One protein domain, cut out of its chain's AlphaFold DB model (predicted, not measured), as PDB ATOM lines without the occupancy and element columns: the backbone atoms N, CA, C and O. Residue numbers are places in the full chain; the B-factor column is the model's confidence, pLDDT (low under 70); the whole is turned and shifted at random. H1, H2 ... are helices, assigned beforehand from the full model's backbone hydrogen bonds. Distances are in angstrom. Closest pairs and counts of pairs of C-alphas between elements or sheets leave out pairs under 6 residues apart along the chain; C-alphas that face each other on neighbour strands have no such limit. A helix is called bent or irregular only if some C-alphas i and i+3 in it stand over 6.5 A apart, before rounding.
ATOM      1  N   SER A 317      22.004 -44.028 -29.935       91.69
ATOM      2  CA  SER A 317      22.400 -45.434 -30.017       91.69
ATOM      3  C   SER A 317      22.701 -46.024 -28.628       91.69
ATOM      4  O   SER A 317      23.141 -45.296 -27.732       91.69
ATOM      5  N   PRO A 318      22.602 -47.357 -28.433       92.25
ATOM      6  CA  PRO A 318      22.984 -47.983 -27.163       92.25
ATOM      7  C   PRO A 318      24.423 -47.653 -26.746       92.25
ATOM      8  O   PRO A 318      24.719 -47.499 -25.566       92.25
ATOM      9  N   ARG A 319      25.328 -47.478 -27.716       91.94
ATOM     10  CA  ARG A 319      26.716 -47.089 -27.452       91.94
ATOM     11  C   ARG A 319      26.841 -45.655 -26.933       91.94
ATOM     12  O   ARG A 319      27.668 -45.402 -26.062       91.94
ATOM     13  N   GLU A 320      26.067 -44.716 -27.470       88.75
ATOM     14  CA  GLU A 320      26.046 -43.339 -26.964       88.75
ATOM     15  C   GLU A 320      25.444 -43.280 -25.565       88.75
ATOM     16  O   GLU A 320      25.967 -42.565 -24.713       88.75
ATOM     17  N   VAL A 321      24.402 -44.073 -25.308       88.12
ATOM     18  CA  VAL A 321      23.844 -44.240 -23.965       88.12
ATOM     19  C   VAL A 321      24.920 -44.771 -23.015       88.12
ATOM     20  O   VAL A 321      25.190 -44.141 -22.000       88.12
ATOM     21  N   GLU A 322      25.608 -45.861 -23.362       88.25
ATOM     22  CA  GLU A 322      26.716 -46.406 -22.564       88.25
ATOM     23  C   GLU A 322      27.806 -45.359 -22.287       88.25
ATOM     24  O   GLU A 322      28.238 -45.205 -21.144       88.25
ATOM     25  N   GLN A 323      28.227 -44.610 -23.307       86.62
ATOM     26  CA  GLN A 323      29.237 -43.569 -23.155       86.62
ATOM     27  C   GLN A 323      28.770 -42.462 -22.199       86.62
ATOM     28  O   GLN A 323      29.513 -42.094 -21.291       86.62
ATOM     29  N   ARG A 324      27.537 -41.967 -22.352       84.38
ATOM     30  CA  ARG A 324      26.956 -40.946 -21.463       84.38
ATOM     31  C   ARG A 324      26.859 -41.442 -20.027       84.38
ATOM     32  O   ARG A 324      27.182 -40.700 -19.102       84.38
ATOM     33  N   VAL A 325      26.464 -42.702 -19.849       83.44
ATOM     34  CA  VAL A 325      26.408 -43.344 -18.538       83.44
ATOM     35  C   VAL A 325      27.793 -43.352 -17.894       83.44
ATOM     36  O   VAL A 325      27.955 -42.852 -16.782       83.44
ATOM     37  N   GLN A 326      28.808 -43.851 -18.602       83.06
ATOM     38  CA  GLN A 326      30.182 -43.912 -18.098       83.06
ATOM     39  C   GLN A 326      30.748 -42.522 -17.784       83.06
ATOM     40  O   GLN A 326      31.320 -42.325 -16.713       83.06
ATOM     41  N   GLU A 327      30.568 -41.550 -18.678       80.75
ATOM     42  CA  GLU A 327      31.042 -40.178 -18.478       80.75
ATOM     43  C   GLU A 327      30.364 -39.512 -17.277       80.75
ATOM     44  O   GLU A 327      31.037 -38.875 -16.466       80.75
ATOM     45  N   GLY A 328      29.051 -39.700 -17.122       79.94
ATOM     46  CA  GLY A 328      28.306 -39.202 -15.973       79.94
ATOM     47  C   GLY A 328      28.790 -39.810 -14.654       79.94
ATOM     48  O   GLY A 328      29.052 -39.075 -13.700       79.94
ATOM     49  N   PHE A 329      28.977 -41.134 -14.607       78.44
ATOM     50  CA  PHE A 329      29.491 -41.820 -13.418       78.44
ATOM     51  C   PHE A 329      30.900 -41.371 -13.058       78.44
ATOM     52  O   PHE A 329      31.137 -41.038 -11.903       78.44
ATOM     53  N   VAL A 330      31.816 -41.300 -14.025       78.81
ATOM     54  CA  VAL A 330      33.192 -40.839 -13.788       78.81
ATOM     55  C   VAL A 330      33.205 -39.429 -13.197       78.81
ATOM     56  O   VAL A 330      33.952 -39.171 -12.258       78.81
ATOM     57  N   ARG A 331      32.359 -38.525 -13.703       79.38
ATOM     58  CA  ARG A 331      32.294 -37.139 -13.222       79.38
ATOM     59  C   ARG A 331      31.814 -37.025 -11.782       79.38
ATOM     60  O   ARG A 331      32.354 -36.196 -11.059       79.38
ATOM     61  N   VAL A 332      30.819 -37.820 -11.382       80.38
ATOM     62  CA  VAL A 332      30.268 -37.793 -10.017       80.38
ATOM     63  C   VAL A 332      31.149 -38.585  -9.051       80.38
ATOM     64  O   VAL A 332      31.490 -38.075  -7.994       80.38
ATOM     65  N   ASP A 333      31.569 -39.798  -9.406       79.44
ATOM     66  CA  ASP A 333      32.314 -40.704  -8.515       79.44
ATOM     67  C   ASP A 333      33.717 -40.181  -8.159       79.44
ATOM     68  O   ASP A 333      34.269 -40.526  -7.119       79.44
ATOM     69  N   GLN A 334      34.292 -39.312  -8.997       84.44
ATOM     70  CA  GLN A 334      35.569 -38.643  -8.720       84.44
ATOM     71  C   GLN A 334      35.442 -37.411  -7.813       84.44
ATOM     72  O   GLN A 334      36.463 -36.809  -7.475       84.44
ATOM     73  N   GLN A 335      34.225 -37.013  -7.433       89.81
ATOM     74  CA  GLN A 335      34.032 -35.848  -6.579       89.81
ATOM     75  C   GLN A 335      34.414 -36.136  -5.118       89.81
ATOM     76  O   GLN A 335      34.264 -37.264  -4.643       89.81
ATOM     77  N   PRO A 336      34.869 -35.115  -4.373       91.50
ATOM     78  CA  PRO A 336      35.047 -35.204  -2.924       91.50
ATOM     79  C   PRO A 336      33.747 -35.576  -2.194       91.50
ATOM     80  O   PRO A 336      32.650 -35.262  -2.663       91.50
ATOM     81  N   GLU A 337      33.863 -36.206  -1.021       91.81
ATOM     82  CA  GLU A 337      32.715 -36.684  -0.228       91.81
ATOM     83  C   GLU A 337      31.739 -35.543   0.107       91.81
ATOM     84  O   GLU A 337      30.530 -35.707  -0.012       91.81
ATOM     85  N   GLU A 338      32.243 -34.339   0.386       92.50
ATOM     86  CA  GLU A 338      31.409 -33.175   0.696       92.50
ATOM     87  C   GLU A 338      30.592 -32.683  -0.506       92.50
ATOM     88  O   GLU A 338      29.502 -32.133  -0.343       92.50
ATOM     89  N   VAL A 339      31.113 -32.873  -1.720       93.12
ATOM     90  CA  VAL A 339      30.390 -32.570  -2.960       93.12
ATOM     91  C   VAL A 339      29.319 -33.622  -3.197       93.12
ATOM     92  O   VAL A 339      28.197 -33.275  -3.546       93.12
ATOM     93  N   LEU A 340      29.640 -34.896  -2.967       89.69
ATOM     94  CA  LEU A 340      28.695 -36.003  -3.075       89.69
ATOM     95  C   LEU A 340      27.530 -35.861  -2.089       89.69
ATOM     96  O   LEU A 340      26.382 -36.059  -2.483       89.69
ATOM     97  N   ASP A 341      27.798 -35.483  -0.844       89.94
ATOM     98  CA  ASP A 341      26.762 -35.231   0.160       89.94
ATOM     99  C   ASP A 341      25.869 -34.054  -0.254       89.94
ATOM    100  O   ASP A 341      24.641 -34.168  -0.281       89.94
ATOM    101  N   ALA A 342      26.477 -32.935  -0.660       91.50
ATOM    102  CA  ALA A 342      25.743 -31.758  -1.114       91.50
ATOM    103  C   ALA A 342      24.925 -32.019  -2.391       91.50
ATOM    104  O   ALA A 342      23.828 -31.476  -2.546       91.50
ATOM    105  N   PHE A 343      25.441 -32.849  -3.297       88.81
ATOM    106  CA  PHE A 343      24.745 -33.281  -4.505       88.81
ATOM    107  C   PHE A 343      23.512 -34.116  -4.146       88.81
ATOM    108  O   PHE A 343      22.427 -33.866  -4.673       88.81
ATOM    109  N   GLY A 344      23.650 -35.037  -3.189       85.69
ATOM    110  CA  GLY A 344      22.538 -35.825  -2.671       85.69
ATOM    111  C   GLY A 344      21.471 -34.975  -1.972       85.69
ATOM    112  O   GLY A 344      20.275 -35.228  -2.103       85.69
ATOM    113  N   GLU A 345      21.859 -33.911  -1.270       87.19
ATOM    114  CA  GLU A 345      20.895 -32.968  -0.694       87.19
ATOM    115  C   GLU A 345      20.110 -32.179  -1.753       87.19
ATOM    116  O   GLU A 345      18.920 -31.931  -1.560       87.19
ATOM    117  N   LEU A 346      20.765 -31.764  -2.844       82.69
ATOM    118  CA  LEU A 346      20.134 -30.986  -3.917       82.69
ATOM    119  C   LEU A 346      19.195 -31.839  -4.773       82.69
ATOM    120  O   LEU A 346      18.105 -31.402  -5.134       82.69
ATOM    121  N   PHE A 347      19.625 -33.055  -5.110       78.56
ATOM    122  CA  PHE A 347      19.004 -33.843  -6.177       78.56
ATOM    123  C   PHE A 347      18.437 -35.190  -5.704       78.56
ATOM    124  O   PHE A 347      17.895 -35.948  -6.508       78.56
ATOM    125  N   GLY A 348      18.505 -35.475  -4.400       76.88
ATOM    126  CA  GLY A 348      17.954 -36.672  -3.767       76.88
ATOM    127  C   GLY A 348      19.032 -37.552  -3.139       76.88
ATOM    128  O   GLY A 348      20.130 -37.687  -3.666       76.88
ATOM    129  N   ALA A 349      18.698 -38.196  -2.016       63.84
ATOM    130  CA  ALA A 349      19.650 -38.839  -1.098       63.84
ATOM    131  C   ALA A 349      20.519 -39.969  -1.697       63.84
ATOM    132  O   ALA A 349      21.379 -40.514  -1.010       63.84
ATOM    133  N   ASN A 350      20.290 -40.355  -2.953       70.12
ATOM    134  CA  ASN A 350      21.111 -41.313  -3.673       70.12
ATOM    135  C   ASN A 350      21.713 -40.647  -4.916       70.12
ATOM    136  O   ASN A 350      21.044 -40.495  -5.938       70.12
ATOM    137  N   ASN A 351      23.007 -40.334  -4.849       70.38
ATOM    138  CA  ASN A 351      23.762 -39.695  -5.933       70.38
ATOM    139  C   ASN A 351      23.634 -40.434  -7.269       70.38
ATOM    140  O   ASN A 351      23.620 -39.809  -8.326       70.38
ATOM    141  N   ARG A 352      23.465 -41.763  -7.232       68.88
ATOM    142  CA  ARG A 352      23.276 -42.584  -8.435       68.88
ATOM    143  C   ARG A 352      21.885 -42.418  -9.055       68.88
ATOM    144  O   ARG A 352      21.765 -42.521 -10.269       68.88
ATOM    145  N   GLN A 353      20.850 -42.139  -8.256       66.50
ATOM    146  CA  GLN A 353      19.500 -41.819  -8.756       66.50
ATOM    147  C   GLN A 353      19.462 -40.429  -9.396       66.50
ATOM    148  O   GLN A 353      18.914 -40.256 -10.485       66.50
ATOM    149  N   ALA A 354      20.089 -39.448  -8.746       68.00
ATOM    150  CA  ALA A 354      20.232 -38.110  -9.305       68.00
ATOM    151  C   ALA A 354      20.986 -38.162 -10.643       68.00
ATOM    152  O   ALA A 354      20.503 -37.645 -11.646       68.00
ATOM    153  N   LEU A 355      22.104 -38.892 -10.688       72.88
ATOM    154  CA  LEU A 355      22.887 -39.105 -11.900       72.88
ATOM    155  C   LEU A 355      22.085 -39.769 -13.035       72.88
ATOM    156  O   LEU A 355      22.171 -39.322 -14.178       72.88
ATOM    157  N   ALA A 356      21.275 -40.789 -12.732       69.00
ATOM    158  CA  ALA A 356      20.431 -41.454 -13.727       69.00
ATOM    159  C   ALA A 356      19.492 -40.466 -14.442       69.00
ATOM    160  O   ALA A 356      19.354 -40.521 -15.660       69.00
ATOM    161  N   SER A 357      18.940 -39.494 -13.713       68.62
ATOM    162  CA  SER A 357      18.057 -38.464 -14.280       68.62
ATOM    163  C   SER A 357      18.764 -37.534 -15.274       68.62
ATOM    164  O   SER A 357      18.127 -37.028 -16.188       68.62
ATOM    165  N   PHE A 358      20.066 -37.285 -15.099       71.06
ATOM    166  CA  PHE A 358      20.848 -36.444 -16.016       71.06
ATOM    167  C   PHE A 358      21.361 -37.210 -17.234       71.06
ATOM    168  O   PHE A 358      21.603 -36.613 -18.271       71.06
ATOM    169  N   ILE A 359      21.559 -38.522 -17.119       68.62
ATOM    170  CA  ILE A 359      22.031 -39.342 -18.240       68.62
ATOM    171  C   ILE A 359      20.890 -39.682 -19.205       68.62
ATOM    172  O   ILE A 359      21.115 -39.772 -20.412       68.62
ATOM    173  N   LEU A 360      19.693 -39.913 -18.661       67.56
ATOM    174  CA  LEU A 360      18.530 -40.396 -19.406       67.56
ATOM    175  C   LEU A 360      17.726 -39.292 -20.088       67.56
ATOM    176  O   LEU A 360      16.896 -39.593 -20.932       67.56
ATOM    177  N   ASP A 361      17.948 -38.035 -19.728       70.44
ATOM    178  CA  ASP A 361      17.296 -36.909 -20.380       70.44
ATOM    179  C   ASP A 361      18.295 -36.311 -21.396       70.44
ATOM    180  O   ASP A 361      19.316 -35.740 -21.004       70.44
ATOM    181  N   PRO A 362      18.069 -36.481 -22.710       58.16
ATOM    182  CA  PRO A 362      18.984 -35.984 -23.732       58.16
ATOM    183  C   PRO A 362      19.031 -34.458 -23.812       58.16
ATOM    184  O   PRO A 362      20.079 -33.924 -24.198       58.16
ATOM    185  N   ASP A 363      17.956 -33.772 -23.408       64.12
ATOM    186  CA  ASP A 363      17.919 -32.318 -23.255       64.12
ATOM    187  C   ASP A 363      18.723 -31.877 -22.024       64.12
ATOM    188  O   ASP A 363      19.327 -30.794 -22.018       64.12
ATOM    189  N   ARG A 364      18.842 -32.736 -21.003       64.88
ATOM    190  CA  ARG A 364      19.816 -32.603 -19.908       64.88
ATOM    191  C   ARG A 364      21.205 -33.049 -20.347       64.88
ATOM    192  O   ARG A 364      21.769 -34.048 -19.924       64.88
ATOM    193  N   SER A 365      21.810 -32.227 -21.194       66.44
ATOM    194  CA  SER A 365      23.187 -32.420 -21.658       66.44
ATOM    195  C   SER A 365      24.220 -32.470 -20.507       66.44
ATOM    196  O   SER A 365      24.002 -31.892 -19.441       66.44
ATOM    197  N   LEU A 366      25.395 -33.069 -20.753       74.06
ATOM    198  CA  LEU A 366      26.567 -33.042 -19.852       74.06
ATOM    199  C   LEU A 366      26.846 -31.668 -19.194       74.06
ATOM    200  O   LEU A 366      27.119 -31.660 -17.998       74.06
ATOM    201  N   PRO A 367      26.724 -30.518 -19.891       81.88
ATOM    202  CA  PRO A 367      26.798 -29.189 -19.276       81.88
ATOM    203  C   PRO A 367      25.878 -28.944 -18.072       81.88
ATOM    204  O   PRO A 367      26.215 -28.170 -17.178       81.88
ATOM    205  N   GLN A 368      24.693 -29.553 -18.039       82.69
ATOM    206  CA  GLN A 368      23.766 -29.405 -16.916       82.69
ATOM    207  C   GLN A 368      24.194 -30.269 -15.731       82.69
ATOM    208  O   GLN A 368      24.102 -29.812 -14.595       82.69
ATOM    209  N   LEU A 369      24.732 -31.467 -15.994       84.44
ATOM    210  CA  LEU A 369      25.380 -32.279 -14.965       84.44
ATOM    211  C   LEU A 369      26.618 -31.569 -14.404       84.44
ATOM    212  O   LEU A 369      26.779 -31.521 -13.192       84.44
ATOM    213  N   GLU A 370      27.459 -30.983 -15.259       86.81
ATOM    214  CA  GLU A 370      28.607 -30.162 -14.846       86.81
ATOM    215  C   GLU A 370      28.161 -29.039 -13.914       86.81
ATOM    216  O   GLU A 370      28.652 -28.940 -12.795       86.81
ATOM    217  N   ARG A 371      27.143 -28.270 -14.313       90.00
ATOM    218  CA  ARG A 371      26.599 -27.200 -13.473       90.00
ATOM    219  C   ARG A 371      26.049 -27.718 -12.143       90.00
ATOM    220  O   ARG A 371      26.253 -27.079 -11.117       90.00
ATOM    221  N   ALA A 372      25.364 -28.860 -12.143       89.75
ATOM    222  CA  ALA A 372      24.847 -29.478 -10.924       89.75
ATOM    223  C   ALA A 372      25.979 -29.933  -9.983       89.75
ATOM    224  O   ALA A 372      25.888 -29.736  -8.770       89.75
ATOM    225  N   VAL A 373      27.058 -30.494 -10.538       91.81
ATOM    226  CA  VAL A 373      28.273 -30.856  -9.798       91.81
ATOM    227  C   VAL A 373      28.967 -29.609  -9.250       91.81
ATOM    228  O   VAL A 373      29.328 -29.603  -8.078       91.81
ATOM    229  N   ASP A 374      29.079 -28.531 -10.027       95.12
ATOM    230  CA  ASP A 374      29.667 -27.268  -9.567       95.12
ATOM    231  C   ASP A 374      28.843 -26.645  -8.435       95.12
ATOM    232  O   ASP A 374      29.393 -26.248  -7.409       95.12
ATOM    233  N   MET A 375      27.511 -26.626  -8.558       95.81
ATOM    234  CA  MET A 375      26.609 -26.172  -7.492       95.81
ATOM    235  C   MET A 375      26.797 -26.980  -6.206       95.81
ATOM    236  O   MET A 375      26.913 -26.404  -5.119       95.81
ATOM    237  N   ALA A 376      26.848 -28.309  -6.318       95.19
ATOM    238  CA  ALA A 376      27.148 -29.180  -5.190       95.19
ATOM    239  C   ALA A 376      28.555 -28.911  -4.634       95.19
ATOM    240  O   ALA A 376      28.730 -28.858  -3.419       95.19
ATOM    241  N   GLY A 377      29.527 -28.635  -5.504       96.19
ATOM    242  CA  GLY A 377      30.886 -28.238  -5.163       96.19
ATOM    243  C   GLY A 377      30.927 -26.979  -4.307       96.19
ATOM    244  O   GLY A 377      31.546 -26.959  -3.244       96.19
ATOM    245  N   VAL A 378      30.192 -25.943  -4.703       98.00
ATOM    246  CA  VAL A 378      30.068 -24.704  -3.929       98.00
ATOM    247  C   VAL A 378      29.444 -24.972  -2.558       98.00
ATOM    248  O   VAL A 378      29.932 -24.457  -1.551       98.00
ATOM    249  N   ARG A 379      28.380 -25.781  -2.483       97.31
ATOM    250  CA  ARG A 379      27.733 -26.118  -1.201       97.31
ATOM    251  C   ARG A 379      28.643 -26.963  -0.304       97.31
ATOM    252  O   ARG A 379      28.732 -26.670   0.886       97.31
ATOM    253  N   GLY A 380      29.359 -27.936  -0.865       96.94
ATOM    254  CA  GLY A 380      30.342 -28.755  -0.156       96.94
ATOM    255  C   GLY A 380      31.493 -27.915   0.401       96.94
ATOM    256  O   GLY A 380      31.790 -27.977   1.594       96.94
ATOM    257  N   ALA A 381      32.077 -27.035  -0.418       97.81
ATOM    258  CA  ALA A 381      33.111 -26.097   0.021       97.81
ATOM    259  C   ALA A 381      32.592 -25.124   1.097       97.81
ATOM    260  O   ALA A 381      33.288 -24.843   2.077       97.81
ATOM    261  N   GLY A 382      31.351 -24.652   0.953       97.25
ATOM    262  CA  GLY A 382      30.667 -23.839   1.954       97.25
ATOM    263  C   GLY A 382      30.533 -24.564   3.288       97.25
ATOM    264  O   GLY A 382      30.904 -24.003   4.317       97.25
ATOM    265  N   SER A 383      30.100 -25.828   3.265       96.25
ATOM    266  CA  SER A 383      29.975 -26.683   4.450       96.25
ATOM    267  C   SER A 383      31.309 -26.832   5.192       96.25
ATOM    268  O   SER A 383      31.366 -26.592   6.399       96.25
ATOM    269  N   ILE A 384      32.410 -27.092   4.470       95.94
ATOM    270  CA  ILE A 384      33.772 -27.130   5.039       95.94
ATOM    271  C   ILE A 384      34.142 -25.785   5.683       95.94
ATOM    272  O   ILE A 384      34.711 -25.742   6.774       95.94
ATOM    273  N   GLY A 385      33.792 -24.673   5.033       95.19
ATOM    274  CA  GLY A 385      33.972 -23.316   5.559       95.19
ATOM    275  C   GLY A 385      33.014 -22.939   6.699       95.19
ATOM    276  O   GLY A 385      33.099 -21.829   7.229       95.19
ATOM    277  N   GLY A 386      32.096 -23.832   7.080       95.31
ATOM    278  CA  GLY A 386      31.081 -23.604   8.103       95.31
ATOM    279  C   GLY A 386      29.953 -22.667   7.665       95.31
ATOM    280  O   GLY A 386      29.378 -21.997   8.520       95.31
ATOM    281  N   PHE A 387      29.677 -22.565   6.365       95.94
ATOM    282  CA  PHE A 387      28.612 -21.754   5.774       95.94
ATOM    283  C   PHE A 387      27.513 -22.636   5.183       95.94
ATOM    284  O   PHE A 387      27.781 -23.565   4.424       95.94
ATOM    285  N   GLN A 388      26.257 -22.290   5.459       94.31
ATOM    286  CA  GLN A 388      25.117 -22.878   4.760       94.31
ATOM    287  C   GLN A 388      24.817 -22.074   3.495       94.31
ATOM    288  O   GLN A 388      24.426 -20.906   3.547       94.31
ATOM    289  N   VAL A 389      25.007 -22.705   2.339       95.56
ATOM    290  CA  VAL A 389      24.782 -22.082   1.031       95.56
ATOM    291  C   VAL A 389      23.445 -22.567   0.475       95.56
ATOM    292  O   VAL A 389      23.226 -23.772   0.334       95.56
ATOM    293  N   SER A 390      22.545 -21.625   0.178       94.12
ATOM    294  CA  SER A 390      21.264 -21.914  -0.471       94.12
ATOM    295  C   SER A 390      21.460 -22.312  -1.933       94.12
ATOM    296  O   SER A 390      22.433 -21.894  -2.560       94.12
ATOM    297  N   GLU A 391      20.506 -23.059  -2.490       93.19
ATOM    298  CA  GLU A 391      20.517 -23.495  -3.893       93.19
ATOM    299  C   GLU A 391      20.699 -22.319  -4.864       93.19
ATOM    300  O   GLU A 391      21.682 -22.297  -5.596       93.19
ATOM    301  N   ASP A 392      19.878 -21.266  -4.754       94.50
ATOM    302  CA  ASP A 392      19.997 -20.065  -5.597       94.50
ATOM    303  C   ASP A 392      21.384 -19.404  -5.533       94.50
ATOM    304  O   ASP A 392      21.840 -18.785  -6.495       94.50
ATOM    305  N   ARG A 393      22.054 -19.450  -4.372       95.25
ATOM    306  CA  ARG A 393      23.390 -18.857  -4.217       95.25
ATOM    307  C   ARG A 393      24.443 -19.766  -4.839       95.25
ATOM    308  O   ARG A 393      25.329 -19.260  -5.521       95.25
ATOM    309  N   ALA A 394      24.333 -21.074  -4.622       96.50
ATOM    310  CA  ALA A 394      25.203 -22.054  -5.252       96.50
ATOM    311  C   ALA A 394      25.099 -21.983  -6.780       96.50
ATOM    312  O   ALA A 394      26.130 -21.948  -7.439       96.50
ATOM    313  N   GLU A 395      23.888 -21.855  -7.331       95.00
ATOM    314  CA  GLU A 395      23.660 -21.690  -8.770       95.00
ATOM    315  C   GLU A 395      24.334 -20.430  -9.315       95.00
ATOM    316  O   GLU A 395      25.064 -20.499 -10.302       95.00
ATOM    317  N   ARG A 396      24.152 -19.277  -8.656       95.06
ATOM    318  CA  ARG A 396      24.815 -18.033  -9.082       95.06
ATOM    319  C   ARG A 396      26.334 -18.147  -9.041       95.06
ATOM    320  O   ARG A 396      26.988 -17.709  -9.980       95.06
ATOM    321  N   ILE A 397      26.888 -18.719  -7.973       96.31
ATOM    322  CA  ILE A 397      28.338 -18.869  -7.803       96.31
ATOM    323  C   ILE A 397      28.910 -19.843  -8.844       96.31
ATOM    324  O   ILE A 397      29.861 -19.493  -9.541       96.31
ATOM    325  N   ALA A 398      28.287 -21.008  -9.020       96.12
ATOM    326  CA  ALA A 398      28.659 -21.978 -10.049       96.12
ATOM    327  C   ALA A 398      28.541 -21.385 -11.462       96.12
ATOM    328  O   ALA A 398      29.417 -21.577 -12.300       96.12
ATOM    329  N   GLY A 399      27.512 -20.571 -11.717       94.75
ATOM    330  CA  GLY A 399      27.325 -19.854 -12.980       94.75
ATOM    331  C   GLY A 399      28.446 -18.867 -13.328       94.75
ATOM    332  O   GLY A 399      28.598 -18.515 -14.497       94.75
ATOM    333  N   MET A 400      29.258 -18.450 -12.351       94.06
ATOM    334  CA  MET A 400      30.467 -17.646 -12.578       94.06
ATOM    335  C   MET A 400      31.731 -18.497 -12.790       94.06
ATOM    336  O   MET A 400      32.812 -17.939 -12.964       94.06
ATOM    337  N   GLY A 401      31.607 -19.827 -12.798       93.12
ATOM    338  CA  GLY A 401      32.709 -20.765 -13.013       93.12
ATOM    339  C   GLY A 401      33.440 -21.194 -11.741       93.12
ATOM    340  O   GLY A 401      34.587 -21.622 -11.831       93.12
ATOM    341  N   PHE A 402      32.821 -21.059 -10.564       96.19
ATOM    342  CA  PHE A 402      33.377 -21.594  -9.320       96.19
ATOM    343  C   PHE A 402      32.862 -23.015  -9.067       96.19
ATOM    344  O   PHE A 402      31.677 -23.190  -8.781       96.19
ATOM    345  N   GLY A 403      33.757 -24.002  -9.122       95.25
ATOM    346  CA  GLY A 403      33.517 -25.357  -8.635       95.25
ATOM    347  C   GLY A 403      34.005 -25.529  -7.194       95.25
ATOM    348  O   GLY A 403      34.259 -24.558  -6.477       95.25
ATOM    349  N   PHE A 404      34.148 -26.777  -6.746       96.31
ATOM    350  CA  PHE A 404      34.596 -27.083  -5.382       96.31
ATOM    351  C   PHE A 404      35.981 -26.496  -5.063       96.31
ATOM    352  O   PHE A 404      36.145 -25.829  -4.040       96.31
ATOM    353  N   GLU A 405      36.969 -26.718  -5.936       95.94
ATOM    354  CA  GLU A 405      38.354 -26.290  -5.711       95.94
ATOM    355  C   GLU A 405      38.485 -24.762  -5.695       95.94
ATOM    356  O   GLU A 405      39.144 -24.201  -4.815       95.94
ATOM    357  N   GLU A 406      37.810 -24.068  -6.614       96.56
ATOM    358  CA  GLU A 406      37.833 -22.607  -6.693       96.56
ATOM    359  C   GLU A 406      37.039 -21.949  -5.555       96.56
ATOM    360  O   GLU A 406      37.376 -20.843  -5.118       96.56
ATOM    361  N   ALA A 407      35.995 -22.614  -5.048       97.75
ATOM    362  CA  ALA A 407      35.156 -22.098  -3.972       97.75
ATOM    363  C   ALA A 407      35.827 -22.170  -2.590       97.75
ATOM    364  O   ALA A 407      35.594 -21.295  -1.754       97.75
ATOM    365  N   GLN A 408      36.680 -23.168  -2.330       96.81
ATOM    366  CA  GLN A 408      37.352 -23.331  -1.033       96.81
ATOM    367  C   GLN A 408      38.084 -22.071  -0.525       96.81
ATOM    368  O   GLN A 408      37.788 -21.633   0.592       96.81
ATOM    369  N   PRO A 409      39.016 -21.447  -1.279       97.31
ATOM    370  CA  PRO A 409      39.717 -20.256  -0.800       97.31
ATOM    371  C   PRO A 409      38.767 -19.070  -0.579       97.31
ATOM    372  O   PRO A 409      38.963 -18.298   0.359       97.31
ATOM    373  N   ARG A 410      37.697 -18.954  -1.374       97.50
ATOM    374  CA  ARG A 410      36.677 -17.906  -1.212       97.50
ATOM    375  C   ARG A 410      35.858 -18.096   0.068       97.50
ATOM    376  O   ARG A 410      35.578 -17.127   0.770       97.50
ATOM    377  N   PHE A 411      35.541 -19.332   0.457       97.94
ATOM    378  CA  PHE A 411      34.906 -19.595   1.755       97.94
ATOM    379  C   PHE A 411      35.856 -19.402   2.943       97.94
ATOM    380  O   PHE A 411      35.419 -18.956   4.006       97.94
ATOM    381  N   GLN A 412      37.157 -19.659   2.777       96.50
ATOM    382  CA  GLN A 412      38.155 -19.291   3.789       96.50
ATOM    383  C   GLN A 412      38.220 -17.771   3.978       96.50
ATOM    384  O   GLN A 412      38.288 -17.299   5.113       96.50
ATOM    385  N   GLU A 413      38.163 -17.001   2.890       95.38
ATOM    386  CA  GLU A 413      38.057 -15.542   2.936       95.38
ATOM    387  C   GLU A 413      36.765 -15.102   3.636       95.38
ATOM    388  O   GLU A 413      36.828 -14.328   4.590       95.38
ATOM    389  N   ALA A 414      35.608 -15.667   3.273       95.88
ATOM    390  CA  ALA A 414      34.342 -15.387   3.952       95.88
ATOM    391  C   ALA A 414      34.430 -15.649   5.469       95.88
ATOM    392  O   ALA A 414      33.909 -14.876   6.277       95.88
ATOM    393  N   GLY A 415      35.135 -16.709   5.882       95.44
ATOM    394  CA  GLY A 415      35.418 -17.010   7.287       95.44
ATOM    395  C   GLY A 415      36.228 -15.915   7.989       95.44
ATOM    396  O   GLY A 415      35.918 -15.548   9.123       95.44
ATOM    397  N   GLN A 416      37.217 -15.335   7.303       92.75
ATOM    398  CA  GLN A 416      38.021 -14.210   7.805       92.75
ATOM    399  C   GLN A 416      37.216 -12.908   7.922       92.75
ATOM    400  O   GLN A 416      37.584 -12.037   8.709       92.75
ATOM    401  N   LEU A 417      36.105 -12.782   7.188       92.00
ATOM    402  CA  LEU A 417      35.187 -11.645   7.293       92.00
ATOM    403  C   LEU A 417      34.241 -11.742   8.499       92.00
ATOM    404  O   LEU A 417      33.689 -10.720   8.900       92.00
ATOM    405  N   ARG A 418      34.066 -12.918   9.122       92.12
ATOM    406  CA  ARG A 418      33.131 -13.105  10.255       92.12
ATOM    407  C   ARG A 418      33.321 -12.112  11.407       92.12
ATOM    408  O   ARG A 418      32.319 -11.565  11.852       92.12
ATOM    409  N   PRO A 419      34.547 -11.783  11.863       89.25
ATOM    410  CA  PRO A 419      34.736 -10.781  12.917       89.25
ATOM    411  C   PRO A 419      34.249  -9.376  12.532       89.25
ATOM    412  O   PRO A 419      34.073  -8.520  13.397       89.25
ATOM    413  N   LEU A 420      34.070  -9.109  11.235       87.31
ATOM    414  CA  LEU A 420      33.562  -7.850  10.690       87.31
ATOM    415  C   LEU A 420      32.036  -7.830  10.557       87.31
ATOM    416  O   LEU A 420      31.470  -6.772  10.279       87.31
ATOM    417  N   ALA A 421      31.374  -8.970  10.758       87.12
ATOM    418  CA  ALA A 421      29.930  -9.082  10.618       87.12
ATOM    419  C   ALA A 421      29.178  -8.342  11.732       87.12
ATOM    420  O   ALA A 421      28.193  -7.658  11.448       87.12
ATOM    421  N   ASP A 422      29.695  -8.427  12.961       84.50
ATOM    422  CA  ASP A 422      29.128  -7.772  14.140       84.50
ATOM    423  C   ASP A 422      29.276  -6.254  14.053       84.50
ATOM    424  O   ASP A 422      30.345  -5.759  13.696       84.50
ATOM    425  N   ASP A 423      28.240  -5.506  14.426       81.81
ATOM    426  CA  ASP A 423      28.294  -4.043  14.467       81.81
ATOM    427  C   ASP A 423      29.056  -3.538  15.705       81.81
ATOM    428  O   ASP A 423      28.789  -3.925  16.846       81.81
ATOM    429  N   LEU A 424      29.979  -2.595  15.499       82.06
ATOM    430  CA  LEU A 424      30.490  -1.744  16.578       82.06
ATOM    431  C   LEU A 424      29.483  -0.619  16.896       82.06
ATOM    432  O   LEU A 424      28.686  -0.260  16.035       82.06
ATOM    433  N   PRO A 425      29.524   0.021  18.087       79.44
ATOM    434  CA  PRO A 425      28.517   1.015  18.502       79.44
ATOM    435  C   PRO A 425      28.307   2.212  17.555       79.44
ATOM    436  O   PRO A 425      27.303   2.914  17.653       79.44
ATOM    437  N   TRP A 426      29.273   2.483  16.675       75.75
ATOM    438  CA  TRP A 426      29.246   3.550  15.669       75.75
ATOM    439  C   TRP A 426      29.025   3.036  14.236       75.75
ATOM    440  O   TRP A 426      28.904   3.839  13.309       75.75
ATOM    441  N   GLU A 427      28.981   1.719  14.039       78.94
ATOM    442  CA  GLU A 427      28.634   1.070  12.779       78.94
ATOM    443  C   GLU A 427      27.116   0.823  12.732       78.94
ATOM    444  O   GLU A 427      26.443   0.744  13.758       78.94
ATOM    445  N   ARG A 428      26.547   0.784  11.522       74.69
ATOM    446  CA  ARG A 428      25.134   0.452  11.312       74.69
ATOM    447  C   ARG A 428      25.006  -0.615  10.236       74.69
ATOM    448  O   ARG A 428      25.524  -0.419   9.134       74.69
ATOM    449  N   GLY A 429      24.218  -1.640  10.537       72.75
ATOM    450  CA  GLY A 429      23.793  -2.678   9.611       72.75
ATOM    451  C   GLY A 429      24.647  -3.930   9.752       72.75
ATOM    452  O   GLY A 429      25.729  -3.994   9.172       72.75
ATOM    453  N   GLU A 430      24.112  -4.920  10.461       79.56
ATOM    454  CA  GLU A 430      24.710  -6.248  10.589       79.56
ATOM    455  C   GLU A 430      24.839  -6.920   9.216       79.56
ATOM    456  O   GLU A 430      23.960  -6.793   8.354       79.56
ATOM    457  N   PHE A 431      25.936  -7.653   9.021       87.81
ATOM    458  CA  PHE A 431      26.070  -8.537   7.869       87.81
ATOM    459  C   PHE A 431      25.495  -9.906   8.200       87.81
ATOM    460  O   PHE A 431      25.843 -10.514   9.210       87.81
ATOM    461  N   THR A 432      24.663 -10.427   7.305       90.75
ATOM    462  CA  THR A 432      24.272 -11.837   7.370       90.75
ATOM    463  C   THR A 432      25.418 -12.723   6.883       90.75
ATOM    464  O   THR A 432      26.248 -12.285   6.085       90.75
ATOM    465  N   GLU A 433      25.444 -13.999   7.286       89.94
ATOM    466  CA  GLU A 433      26.426 -14.966   6.761       89.94
ATOM    467  C   GLU A 433      26.414 -15.022   5.230       89.94
ATOM    468  O   GLU A 433      27.463 -15.071   4.595       89.94
ATOM    469  N   GLY A 434      25.224 -14.929   4.631       91.19
ATOM    470  CA  GLY A 434      25.076 -14.864   3.185       91.19
ATOM    471  C   GLY A 434      25.792 -13.669   2.560       91.19
ATOM    472  O   GLY A 434      26.437 -13.836   1.535       91.19
ATOM    473  N   GLN A 435      25.750 -12.496   3.197       92.62
ATOM    474  CA  GLN A 435      26.450 -11.306   2.707       92.62
ATOM    475  C   GLN A 435      27.971 -11.395   2.884       92.62
ATOM    476  O   GLN A 435      28.693 -10.752   2.130       92.62
ATOM    477  N   LEU A 436      28.471 -12.188   3.841       94.12
ATOM    478  CA  LEU A 436      29.906 -12.492   3.933       94.12
ATOM    479  C   LEU A 436      30.354 -13.342   2.741       94.12
ATOM    480  O   LEU A 436      31.388 -13.060   2.141       94.12
ATOM    481  N   VAL A 437      29.553 -14.351   2.385       95.88
ATOM    482  CA  VAL A 437      29.794 -15.189   1.204       95.88
ATOM    483  C   VAL A 437      29.695 -14.351  -0.069       95.88
ATOM    484  O   VAL A 437      30.619 -14.363  -0.873       95.88
ATOM    485  N   ASP A 438      28.629 -13.565  -0.231       94.06
ATOM    486  CA  ASP A 438      28.435 -12.729  -1.420       94.06
ATOM    487  C   ASP A 438      29.569 -11.696  -1.579       94.06
ATOM    488  O   ASP A 438      30.001 -11.439  -2.702       94.06
ATOM    489  N   ALA A 439      30.097 -11.157  -0.471       94.06
ATOM    490  CA  ALA A 439      31.246 -10.255  -0.486       94.06
ATOM    491  C   ALA A 439      32.547 -10.960  -0.905       94.06
ATOM    492  O   ALA A 439      33.263 -10.425  -1.748       94.06
ATOM    493  N   ALA A 440      32.835 -12.143  -0.350       95.31
ATOM    494  CA  ALA A 440      34.048 -12.909  -0.657       95.31
ATOM    495  C   ALA A 440      34.070 -13.439  -2.098       95.31
ATOM    496  O   ALA A 440      35.120 -13.469  -2.733       95.31
ATOM    497  N   PHE A 441      32.917 -13.841  -2.631       95.75
ATOM    498  CA  PHE A 441      32.771 -14.287  -4.021       95.75
ATOM    499  C   PHE A 441      32.523 -13.137  -5.008       95.75
ATOM    500  O   PHE A 441      32.422 -13.389  -6.205       95.75
ATOM    501  N   GLU A 442      32.420 -11.894  -4.522       93.06
ATOM    502  CA  GLU A 442      32.161 -10.690  -5.326       93.06
ATOM    503  C   GLU A 442      30.877 -10.784  -6.177       93.06
ATOM    504  O   GLU A 442      30.787 -10.230  -7.272       93.06
ATOM    505  N   VAL A 443      29.860 -11.488  -5.665       90.00
ATOM    506  CA  VAL A 443      28.585 -11.735  -6.374       90.00
ATOM    507  C   VAL A 443      27.616 -10.568  -6.218       90.00
ATOM    508  O   VAL A 443      26.812 -10.293  -7.107       90.00
ATOM    509  N   ASP A 444      27.670  -9.893  -5.069       90.50
ATOM    510  CA  ASP A 444      26.834  -8.741  -4.741       90.50
ATOM    511  C   ASP A 444      27.726  -7.523  -4.494       90.50
ATOM    512  O   ASP A 444      28.360  -7.389  -3.444       90.50
ATOM    513  N   VAL A 445      27.730  -6.610  -5.466       90.56
ATOM    514  CA  VAL A 445      28.529  -5.378  -5.442       90.56
ATOM    515  C   VAL A 445      28.235  -4.533  -4.198       90.56
ATOM    516  O   VAL A 445      29.158  -3.962  -3.614       90.56
ATOM    517  N   ASP A 446      26.983  -4.475  -3.737       90.19
ATOM    518  CA  ASP A 446      26.615  -3.690  -2.559       90.19
ATOM    519  C   ASP A 446      27.119  -4.343  -1.267       90.19
ATOM    520  O   ASP A 446      27.509  -3.644  -0.323       90.19
ATOM    521  N   ALA A 447      27.106  -5.677  -1.186       89.19
ATOM    522  CA  ALA A 447      27.699  -6.406  -0.067       89.19
ATOM    523  C   ALA A 447      29.228  -6.239  -0.047       89.19
ATOM    524  O   ALA A 447      29.781  -5.862   0.992       89.19
ATOM    525  N   THR A 448      29.888  -6.422  -1.194       92.50
ATOM    526  CA  THR A 448      31.339  -6.265  -1.359       92.50
ATOM    527  C   THR A 448      31.799  -4.862  -0.968       92.50
ATOM    528  O   THR A 448      32.676  -4.708  -0.118       92.50
ATOM    529  N   GLU A 449      31.163  -3.813  -1.493       91.94
ATOM    530  CA  GLU A 449      31.540  -2.425  -1.211       91.94
ATOM    531  C   GLU A 449      31.292  -2.022   0.247       91.94
ATOM    532  O   GLU A 449      32.095  -1.304   0.855       91.94
ATOM    533  N   ARG A 450      30.188  -2.480   0.855       89.94
ATOM    534  CA  ARG A 450      29.943  -2.235   2.285       89.94
ATOM    535  C   ARG A 450      30.989  -2.937   3.151       89.94
ATOM    536  O   ARG A 450      31.458  -2.325   4.113       89.94
ATOM    537  N   MET A 451      31.366  -4.169   2.813       91.56
ATOM    538  CA  MET A 451      32.374  -4.923   3.557       91.56
ATOM    539  C   MET A 451      33.755  -4.277   3.425       91.56
ATOM    540  O   MET A 451      34.434  -4.064   4.429       91.56
ATOM    541  N   ARG A 452      34.128  -3.854   2.213       90.31
ATOM    542  CA  ARG A 452      35.381  -3.141   1.945       90.31
ATOM    543  C   ARG A 452      35.488  -1.853   2.761       90.31
ATOM    544  O   ARG A 452      36.479  -1.641   3.452       90.31
ATOM    545  N   ARG A 453      34.430  -1.029   2.776       88.94
ATOM    546  CA  ARG A 453      34.382   0.183   3.617       88.94
ATOM    547  C   ARG A 453      34.513  -0.138   5.104       88.94
ATOM    548  O   ARG A 453      35.187   0.591   5.825       88.94
ATOM    549  N   ARG A 454      33.881  -1.216   5.580       88.75
ATOM    550  CA  ARG A 454      33.991  -1.638   6.984       88.75
ATOM    551  C   ARG A 454      35.414  -2.085   7.323       88.75
ATOM    552  O   ARG A 454      35.946  -1.660   8.345       88.75
ATOM    553  N   GLN A 455      36.056  -2.870   6.460       89.06
ATOM    554  CA  GLN A 455      37.468  -3.233   6.604       89.06
ATOM    555  C   GLN A 455      38.365  -1.997   6.691       89.06
ATOM    556  O   GLN A 455      39.161  -1.900   7.621       89.06
ATOM    557  N   GLU A 456      38.202  -1.033   5.780       88.25
ATOM    558  CA  GLU A 456      38.968   0.219   5.775       88.25
ATOM    559  C   GLU A 456      38.785   1.002   7.085       88.25
ATOM    560  O   GLU A 456      39.766   1.437   7.688       88.25
ATOM    561  N   LEU A 457      37.548   1.124   7.579       85.62
ATOM    562  CA  LEU A 457      37.253   1.814   8.838       85.62
ATOM    563  C   LEU A 457      37.878   1.129  10.060       85.62
ATOM    564  O   LEU A 457      38.301   1.821  10.983       85.62
ATOM    565  N   ARG A 458      37.955  -0.207  10.076       83.88
ATOM    566  CA  ARG A 458      38.553  -0.960  11.194       83.88
ATOM    567  C   ARG A 458      40.072  -1.070  11.121       83.88
ATOM    568  O   ARG A 458      40.713  -1.208  12.158       83.88
ATOM    569  N   GLN A 459      40.641  -1.019   9.920       82.12
ATOM    570  CA  GLN A 459      42.089  -0.983   9.711       82.12
ATOM    571  C   GLN A 459      42.665   0.427   9.877       82.12
ATOM    572  O   GLN A 459      43.851   0.560  10.180       82.12
ATOM    573  N   SER A 460      41.850   1.474   9.708       78.81
ATOM    574  CA  SER A 460      42.275   2.846   9.962       78.81
ATOM    575  C   SER A 460      42.650   2.989  11.443       78.81
ATOM    576  O   SER A 460      41.790   2.792  12.307       78.81
TER     577      SER A 460
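Overview. This is residues 317 to 460 of the 481 residues of an uncharacterized protein of Egibacter rhizosphaerae (UniProt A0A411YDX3). The model is a long rod of helices: H4 lies in its middle, H1, H2 and H3 gather at one end, and H6, H7 and H8 make the other. H1, H4 and H6 run the same general way along the rod, H2 and H5 cross H4, H7 packs across H6, and H7 and H8 meet near their linked ends in a corner. The printed part has 144 residues with eight named helices, H1 to H8 in chain order, and no named strand; its class is all helix. It is loose, with a radius of gyration of the C-alphas of 18.3 A and spans of 67 by 23 by 20 A.

Arrangement. H1, residues 318 to 333, touches H3, residues 351 to 359, at a steep tilt of 39 degrees, opposite ways; their closest C-alphas, of Val 325 and Ile 359, are 5.9 A apart. H2, residues 337 to 347, touches H4, residues 366 to 384, at a steep tilt of 61 degrees, with the C-alphas of Glu 338 and Gly 380 closest at 4.6 A. H3 and H4 form a helical hairpin at a shallow tilt of 27 degrees, closest at the C-alphas of Phe 358 and Leu 369, 6.2 A. H4 is the hub, touching five helices. With residues 371 to 379 alone it touches H5, residues 391 to 399, at a steep tilt of 65 degrees; the C-alphas of Met 375 and Ala 394 are closest, at 4.9 A. H6, residues 404 to 420, touches H4 with residues 404 to 411 alone, closest at the C-alphas of Phe 404 and Gly 377, 3.9 A. H7, residues 433 to 440, touches H6 at a steep tilt of 66 degrees, with the C-alphas of Ala 440 and Ala 414 closest at 5.2 A. H8, residues 445 to 459, is about perpendicular to H7 at 86 degrees; they touch, with the C-alphas of Thr 448 and Ala 439 closest at 4.1 A. H4 and H8 are apart. Every O i to N i+4 pair is within hydrogen-bond range in H1, H2, H3, H4, H5, H7 and H8, and 9 of 13 are in H6.

Along the chain. H1 begins at C-alpha 318 (22.984, -47.983, -27.163) and is 22.1 A long. H4, the longest helix by residues, measures 26.6 A from C-alpha 366 (26.567, -33.042, -19.852). H6 measures 25.1 A and is irregular, but only just: C-alphas 416 and 419 are 7.0 A apart. H8 measures 20.8 A and ends at C-alpha 459 (42.089, -0.983, 9.711). H2, H3, H5 and H7 measure 15.2, 12.4, 11.9 and 10.8 A.

Size, cuts and confidence. The two C-alphas farthest apart, of Ser 317 and Pro 425, are 67.4 A apart. The printed part has no cut. The link from H6 to H7, residues 421 to 432, is long. The mean pLDDT of the printed part is 87.3; 12 residues are under 70, among them residues 352 to 354 and 362 to 365.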